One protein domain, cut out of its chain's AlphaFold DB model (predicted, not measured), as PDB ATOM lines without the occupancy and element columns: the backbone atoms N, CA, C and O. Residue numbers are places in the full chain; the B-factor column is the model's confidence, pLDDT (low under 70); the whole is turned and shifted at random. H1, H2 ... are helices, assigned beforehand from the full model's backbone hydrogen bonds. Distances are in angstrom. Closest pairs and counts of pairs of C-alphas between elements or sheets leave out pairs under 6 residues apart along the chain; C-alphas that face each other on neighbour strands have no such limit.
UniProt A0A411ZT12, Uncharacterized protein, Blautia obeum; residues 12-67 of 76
ATOM      1  N   TYR A  12      -1.889 -47.423 -22.976       98.31
ATOM      2  CA  TYR A  12      -3.018 -47.785 -22.126       98.31
ATOM      3  C   TYR A  12      -4.299 -47.962 -22.939       98.31
ATOM      4  O   TYR A  12      -4.507 -47.295 -23.954       98.31
ATOM      5  N   ASP A  13      -5.179 -48.843 -22.469       97.44
ATOM      6  CA  ASP A  13      -6.513 -48.987 -23.047       97.44
ATOM      7  C   ASP A  13      -7.416 -47.801 -22.626       97.44
ATOM      8  O   ASP A  13      -7.561 -47.546 -21.426       97.44
ATOM      9  N   PRO A  14      -8.036 -47.064 -23.570       97.25
ATOM     10  CA  PRO A  14      -8.871 -45.901 -23.254       97.25
ATOM     11  C   PRO A  14     -10.189 -46.243 -22.545       97.25
ATOM     12  O   PRO A  14     -10.829 -45.347 -22.000       97.25
ATOM     13  N   ILE A  15     -10.627 -47.503 -22.566       96.12
ATOM     14  CA  ILE A  15     -11.873 -47.966 -21.950       96.12
ATOM     15  C   ILE A  15     -11.575 -48.559 -20.571       96.12
ATOM     16  O   ILE A  15     -12.186 -48.150 -19.584       96.12
ATOM     17  N   ASP A  16     -10.611 -49.477 -20.487       97.19
ATOM     18  CA  ASP A  16     -10.318 -50.218 -19.252       97.19
ATOM     19  C   ASP A  16      -9.307 -49.506 -18.335       97.19
ATOM     20  O   ASP A  16      -9.283 -49.747 -17.127       97.19
ATOM     21  N   GLN A  17      -8.461 -48.625 -18.884       97.88
ATOM     22  CA  GLN A  17      -7.371 -47.946 -18.167       97.88
ATOM     23  C   GLN A  17      -7.435 -46.418 -18.319       97.88
ATOM     24  O   GLN A  17      -6.397 -45.751 -18.391       97.88
ATOM     25  N   PHE A  18      -8.654 -45.863 -18.339       97.62
ATOM     26  CA  PHE A  18      -8.928 -44.462 -18.675       97.62
ATOM     27  C   PHE A  18      -8.030 -43.447 -17.952       97.62
ATOM     28  O   PHE A  18      -7.498 -42.559 -18.604       97.62
ATOM     29  N   ASP A  19      -7.794 -43.579 -16.644       98.44
ATOM     30  CA  ASP A  19      -6.982 -42.600 -15.900       98.44
ATOM     31  C   ASP A  19      -5.522 -42.551 -16.377       98.44
ATOM     32  O   ASP A  19      -4.945 -41.475 -16.547       98.44
ATOM     33  N   SER A  20      -4.916 -43.720 -16.623       98.62
ATOM     34  CA  SER A  20      -3.538 -43.806 -17.130       98.62
ATOM     35  C   SER A  20      -3.463 -43.352 -18.584       98.62
ATOM     36  O   SER A  20      -2.555 -42.609 -18.963       98.62
ATOM     37  N   TRP A  21      -4.460 -43.750 -19.375       98.62
ATOM     38  CA  TRP A  21      -4.625 -43.321 -20.754       98.62
ATOM     39  C   TRP A  21      -4.740 -41.795 -20.866       98.62
ATOM     40  O   TRP A  21      -3.993 -41.184 -21.630       98.62
ATOM     41  N   PHE A  22      -5.615 -41.178 -20.070       98.44
ATOM     42  CA  PHE A  22      -5.891 -39.745 -20.091       98.44
ATOM     43  C   PHE A  22      -4.682 -38.939 -19.624       98.44
ATOM     44  O   PHE A  22      -4.330 -37.946 -20.256       98.44
ATOM     45  N   LEU A  23      -3.995 -39.388 -18.565       98.56
ATOM     46  CA  LEU A  23      -2.768 -38.744 -18.094       98.56
ATOM     47  C   LEU A  23      -1.680 -38.730 -19.177       98.56
ATOM     48  O   LEU A  23      -1.035 -37.699 -19.377       98.56
ATOM     49  N   TYR A  24      -1.478 -39.850 -19.879       98.56
ATOM     50  CA  TYR A  24      -0.538 -39.911 -20.999       98.56
ATOM     51  C   TYR A  24      -0.962 -38.960 -22.123       98.56
ATOM     52  O   TYR A  24      -0.155 -38.148 -22.574       98.56
ATOM     53  N   ASP A  25      -2.234 -39.012 -22.524       98.50
ATOM     54  CA  ASP A  25      -2.802 -38.208 -23.610       98.50
ATOM     55  C   ASP A  25      -2.594 -36.699 -23.400       98.50
ATOM     56  O   ASP A  25      -2.101 -36.007 -24.295       98.50
ATOM     57  N   VAL A  26      -2.880 -36.186 -22.198       98.00
ATOM     58  CA  VAL A  26      -2.677 -34.760 -21.885       98.00
ATOM     59  C   VAL A  26      -1.200 -34.400 -21.731       98.00
ATOM     60  O   VAL A  26      -0.791 -33.320 -22.152       98.00
ATOM     61  N   THR A  27      -0.375 -35.300 -21.182       98.19
ATOM     62  CA  THR A  27       1.074 -35.066 -21.010       98.19
ATOM     63  C   THR A  27       1.793 -34.993 -22.355       98.19
ATOM     64  O   THR A  27       2.692 -34.174 -22.534       98.19
ATOM     65  N   MET A  28       1.363 -35.810 -23.317       97.38
ATOM     66  CA  MET A  28       1.845 -35.789 -24.700       97.38
ATOM     67  C   MET A  28       1.173 -34.703 -25.552       97.38
ATOM     68  O   MET A  28       1.492 -34.555 -26.728       97.38
ATOM     69  N   ASN A  29       0.279 -33.908 -24.950       96.88
ATOM     70  CA  ASN A  29      -0.449 -32.808 -25.576       96.88
ATOM     71  C   ASN A  29      -1.381 -33.235 -26.733       96.88
ATOM     72  O   ASN A  29      -1.755 -32.401 -27.562       96.88
ATOM     73  N   HIS A  30      -1.808 -34.502 -26.762       97.19
ATOM     74  CA  HIS A  30      -2.739 -35.041 -27.763       97.19
ATOM     75  C   HIS A  30      -4.157 -34.493 -27.578       97.19
ATOM     76  O   HIS A  30      -4.804 -34.094 -28.546       97.19
ATOM     77  N   ASN A  31      -4.619 -34.393 -26.327       97.31
ATOM     78  CA  ASN A  31      -5.937 -33.866 -25.959       97.31
ATOM     79  C   ASN A  31      -7.093 -34.534 -26.738       97.31
ATOM     80  O   ASN A  31      -8.034 -33.868 -27.194       97.31
ATOM     81  N   THR A  32      -7.033 -35.857 -26.891       97.69
ATOM     82  CA  THR A  32      -7.915 -36.646 -27.762       97.69
ATOM     83  C   THR A  32      -9.388 -36.520 -27.357       97.69
ATOM     84  O   THR A  32     -10.244 -36.334 -28.222       97.69
ATOM     85  N   CYS A  33      -9.710 -36.498 -26.056       96.94
ATOM     86  CA  CYS A  33     -11.086 -36.256 -25.586       96.94
ATOM     87  C   CYS A  33     -11.640 -34.899 -26.046       96.94
ATOM     88  O   CYS A  33     -12.801 -34.796 -26.438       96.94
ATOM     89  N   ALA A  34     -10.814 -33.850 -26.025       97.44
ATOM     90  CA  ALA A  34     -11.232 -32.516 -26.449       97.44
ATOM     91  C   ALA A  34     -11.396 -32.424 -27.972       97.44
ATOM     92  O   ALA A  34     -12.216 -31.648 -28.463       97.44
ATOM     93  N   LEU A  35     -10.612 -33.180 -28.747       97.94
ATOM     94  CA  LEU A  35     -10.838 -33.333 -30.186       97.94
ATOM     95  C   LEU A  35     -12.177 -34.031 -30.453       97.94
ATOM     96  O   LEU A  35     -13.002 -33.483 -31.182       97.94
ATOM     97  N   LEU A  36     -12.420 -35.181 -29.819       97.69
ATOM     98  CA  LEU A  36     -13.666 -35.931 -29.980       97.69
ATOM     99  C   LEU A  36     -14.888 -35.088 -29.598       97.69
ATOM    100  O   LEU A  36     -15.823 -34.987 -30.385       97.69
ATOM    101  N   GLY A  37     -14.849 -34.405 -28.450       97.25
ATOM    102  CA  GLY A  37     -15.950 -33.553 -27.984       97.25
ATOM    103  C   GLY A  37     -16.261 -32.351 -28.886       97.25
ATOM    104  O   GLY A  37     -17.348 -31.794 -28.802       97.25
ATOM    105  N   ARG A  38     -15.340 -31.948 -29.775       97.19
ATOM    106  CA  ARG A  38     -15.601 -30.909 -30.790       97.19
ATOM    107  C   ARG A  38     -16.334 -31.442 -32.022       97.19
ATOM    108  O   ARG A  38     -16.928 -30.653 -32.754       97.19
ATOM    109  N   ILE A  39     -16.245 -32.743 -32.279       97.62
ATOM    110  CA  ILE A  39     -16.734 -33.378 -33.509       97.62
ATOM    111  C   ILE A  39     -18.019 -34.165 -33.245       97.62
ATOM    112  O   ILE A  39     -18.927 -34.134 -34.079       97.62
ATOM    113  N   ALA A  40     -18.108 -34.835 -32.097       97.50
ATOM    114  CA  ALA A  40     -19.292 -35.566 -31.670       97.50
ATOM    115  C   ALA A  40     -20.430 -34.600 -31.318       97.50
ATOM    116  O   ALA A  40     -20.264 -33.672 -30.526       97.50
ATOM    117  N   ARG A  41     -21.604 -34.825 -31.908       96.69
ATOM    118  CA  ARG A  41     -22.819 -34.029 -31.682       96.69
ATOM    119  C   ARG A  41     -23.777 -34.722 -30.715       96.69
ATOM    120  O   ARG A  41     -24.924 -34.992 -31.061       96.69
ATOM    121  N   THR A  42     -23.295 -35.023 -29.514       96.69
ATOM    122  CA  THR A  42     -24.107 -35.644 -28.458       96.69
ATOM    123  C   THR A  42     -25.079 -34.646 -27.829       96.69
ATOM    124  O   THR A  42     -24.866 -33.432 -27.873       96.69
ATOM    125  N   SER A  43     -26.151 -35.146 -27.219       96.62
ATOM    126  CA  SER A  43     -27.152 -34.317 -26.543       96.62
ATOM    127  C   SER A  43     -27.910 -35.107 -25.480       96.62
ATOM    128  O   SER A  43     -28.198 -36.286 -25.671       96.62
ATOM    129  N   ASP A  44     -28.334 -34.418 -24.419       96.38
ATOM    130  CA  ASP A  44     -29.233 -34.964 -23.392       96.38
ATOM    131  C   ASP A  44     -30.643 -35.282 -23.939       96.38
ATOM    132  O   ASP A  44     -31.452 -35.907 -23.259       96.38
ATOM    133  N   GLN A  45     -30.968 -34.822 -25.155       97.44
ATOM    134  CA  GLN A  45     -32.221 -35.147 -25.850       97.44
ATOM    135  C   GLN A  45     -32.150 -36.450 -26.657       97.44
ATOM    136  O   GLN A  45     -33.190 -36.935 -27.100       97.44
ATOM    137  N   LEU A  46     -30.946 -36.983 -26.883       96.94
ATOM    138  CA  LEU A  46     -30.727 -38.245 -27.584       96.94
ATOM    139  C   LEU A  46     -30.724 -39.402 -26.584       96.94
ATOM    140  O   LEU A  46     -30.330 -39.243 -25.428       96.94
ATOM    141  N   SER A  47     -31.136 -40.583 -27.036       97.44
ATOM    142  CA  SER A  47     -30.936 -41.814 -26.268       97.44
ATOM    143  C   SER A  47     -29.449 -42.161 -26.147       97.44
ATOM    144  O   SER A  47     -28.631 -41.750 -26.973       97.44
ATOM    145  N   ASP A  48     -29.097 -42.979 -25.155       95.25
ATOM    146  CA  ASP A  48     -27.720 -43.461 -24.975       95.25
ATOM    147  C   ASP A  48     -27.180 -44.128 -26.252       95.25
ATOM    148  O   ASP A  48     -26.067 -43.843 -26.676       95.25
ATOM    149  N   ALA A  49     -28.003 -44.932 -26.933       95.44
ATOM    150  CA  ALA A  49     -27.615 -45.602 -28.174       95.44
ATOM    151  C   ALA A  49     -27.379 -44.628 -29.344       95.44
ATOM    152  O   ALA A  49     -26.512 -44.869 -30.182       95.44
ATOM    153  N   GLU A  50     -28.141 -43.534 -29.419       97.19
ATOM    154  CA  GLU A  50     -27.933 -42.485 -30.425       97.19
ATOM    155  C   GLU A  50     -26.665 -41.677 -30.132       97.19
ATOM    156  O   GLU A  50     -25.909 -41.373 -31.056       97.19
ATOM    157  N   ASN A  51     -26.399 -41.374 -28.859       97.12
ATOM    158  CA  ASN A  51     -25.155 -40.731 -28.439       97.12
ATOM    159  C   ASN A  51     -23.939 -41.624 -28.730       97.12
ATOM    160  O   ASN A  51     -22.958 -41.141 -29.294       97.12
ATOM    161  N   ASP A  52     -24.017 -42.922 -28.428       95.88
ATOM    162  CA  ASP A  52     -22.962 -43.894 -28.729       95.88
ATOM    163  C   ASP A  52     -22.692 -43.988 -30.240       95.88
ATOM    164  O   ASP A  52     -21.535 -43.982 -30.670       95.88
ATOM    165  N   ALA A  53     -23.747 -44.012 -31.064       96.44
ATOM    166  CA  ALA A  53     -23.617 -44.033 -32.520       96.44
ATOM    167  C   ALA A  53     -22.980 -42.745 -33.068       96.44
ATOM    168  O   ALA A  53     -22.165 -42.795 -33.992       96.44
ATOM    169  N   GLU A  54     -23.317 -41.586 -32.496       97.44
ATOM    170  CA  GLU A  54     -22.712 -40.305 -32.873       97.44
ATOM    171  C   GLU A  54     -21.241 -40.212 -32.445       97.44
ATOM    172  O   GLU A  54     -20.414 -39.697 -33.203       97.44
ATOM    173  N   ILE A  55     -20.890 -40.749 -31.274       97.12
ATOM    174  CA  ILE A  55     -19.497 -40.871 -30.827       97.12
ATOM    175  C   ILE A  55     -18.712 -41.755 -31.797       97.12
ATOM    176  O   ILE A  55     -17.646 -41.350 -32.258       97.12
ATOM    177  N   GLU A  56     -19.234 -42.928 -32.158       97.62
ATOM    178  CA  GLU A  56     -18.567 -43.829 -33.101       97.62
ATOM    179  C   GLU A  56     -18.382 -43.181 -34.480       97.62
ATOM    180  O   GLU A  56     -17.276 -43.202 -35.026       97.62
ATOM    181  N   ARG A  57     -19.415 -42.512 -35.002       97.94
ATOM    182  CA  ARG A  57     -19.336 -41.745 -36.254       97.94
ATOM    183  C   ARG A  57     -18.257 -40.660 -36.189       97.94
ATOM    184  O   ARG A  57     -17.523 -40.467 -37.157       97.94
ATOM    185  N   ALA A  58     -18.157 -39.938 -35.072       98.44
ATOM    186  CA  ALA A  58     -17.145 -38.901 -34.878       98.44
ATOM    187  C   ALA A  58     -15.722 -39.477 -34.820       98.44
ATOM    188  O   ALA A  58     -14.807 -38.893 -35.400       98.44
ATOM    189  N   ILE A  59     -15.534 -40.629 -34.171       98.38
ATOM    190  CA  ILE A  59     -14.254 -41.352 -34.147       98.38
ATOM    191  C   ILE A  59     -13.854 -41.782 -35.560       98.38
ATOM    192  O   ILE A  59     -12.718 -41.545 -35.976       98.38
ATOM    193  N   ASP A  60     -14.785 -42.374 -36.309       98.12
ATOM    194  CA  ASP A  60     -14.540 -42.812 -37.683       98.12
ATOM    195  C   ASP A  60     -14.179 -41.622 -38.593       98.12
ATOM    196  O   ASP A  60     -13.268 -41.730 -39.414       98.12
ATOM    197  N   ASP A  61     -14.822 -40.464 -38.413       98.31
ATOM    198  CA  ASP A  61     -14.480 -39.229 -39.129       98.31
ATOM    199  C   ASP A  61     -13.075 -38.716 -38.782       98.31
ATOM    200  O   ASP A  61     -12.325 -38.356 -39.691       98.31
ATOM    201  N   ILE A  62     -12.691 -38.701 -37.498       98.25
ATOM    202  CA  ILE A  62     -11.338 -38.297 -37.077       98.25
ATOM    203  C   ILE A  62     -10.297 -39.172 -37.772       98.25
ATOM    204  O   ILE A  62      -9.376 -38.650 -38.394       98.25
ATOM    205  N   ILE A  63     -10.474 -40.493 -37.726       98.19
ATOM    206  CA  ILE A  63      -9.536 -41.451 -38.325       98.19
ATOM    207  C   ILE A  63      -9.523 -41.330 -39.853       98.19
ATOM    208  O   ILE A  63      -8.466 -41.406 -40.475       98.19
ATOM    209  N   LYS A  64     -10.681 -41.108 -40.484       98.06
ATOM    210  CA  LYS A  64     -10.789 -40.948 -41.939       98.06
ATOM    211  C   LYS A  64      -9.970 -39.768 -42.464       98.06
ATOM    212  O   LYS A  64      -9.429 -39.858 -43.567       98.06
ATOM    213  N   TYR A  65      -9.912 -38.668 -41.714       97.75
ATOM    214  CA  TYR A  65      -9.175 -37.461 -42.103       97.75
ATOM    215  C   TYR A  65      -7.783 -37.354 -41.456       97.75
ATOM    216  O   TYR A  65      -7.066 -36.387 -41.718       97.75
ATOM    217  N   ASP A  66      -7.371 -38.349 -40.671       97.62
ATOM    218  CA  ASP A  66      -6.048 -38.432 -40.057       97.62
ATOM    219  C   ASP A  66      -4.994 -38.957 -41.049       97.62
ATOM    220  O   ASP A  66      -4.737 -40.155 -41.181       97.62
ATOM    221  N   VAL A  67      -4.364 -38.026 -41.767       96.94
ATOM    222  CA  VAL A  67      -3.301 -38.330 -42.741       96.94
ATOM    223  C   VAL A  67      -2.034 -38.869 -42.061       96.94
ATOM    224  O   VAL A  67      -1.310 -39.666 -42.661       96.94
TER     225      VAL A  67
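AT A GLANCE: This is residues 12 to 67 of the 76 residues of an uncharacterized protein of Blautia obeum (UniProt A0A411ZT12). Three helices make an angular, open arrangement: the short H2 bridges the other two, with H1 turned away at a near right angle at its start and the long H3 crossing it with residues 55 to 62. The 56 printed residues hold, along the chain, H1, H2 and H3, with no named strand, and the class is all helix. The whole is only just loose, close to compact, with a radius of gyration of the C-alphas of 12.4 A and spans of 33 by 27 by 16 A.

IN THESE COORDINATES: H1, residues 18 to 27, begins at C-alpha 18 (-8.928, -44.462, -18.675) and measures 13.9 A. H2, residues 32 to 39, measures 11.0 A. H3, residues 48 to 65, measures 25.9 A and ends at C-alpha 65 (-9.175, -37.461, -42.103).

HOW THE PARTS SIT: H1 and H2 are close but not clearly touching, about perpendicular at 89 degrees; their closest C-alphas, of Asp 25 and Thr 32, are 6.8 A apart. H2 touches H3, about perpendicular at 78 degrees; their closest C-alphas, of Ile 39 and Ala 58, are 5.7 A apart. H1 and H3 are apart. Every O i to N i+4 pair is within hydrogen-bond range in H1 and H3, and 3 of 4 in H2.

THE WHOLE: The C-alphas farthest apart, of Met 28 and Gln 45, are 34.1 A apart. The printed part has no cut, the links are tight from H1 to H2 and short from H2 to H3, and no printed residue is under 70 in pLDDT.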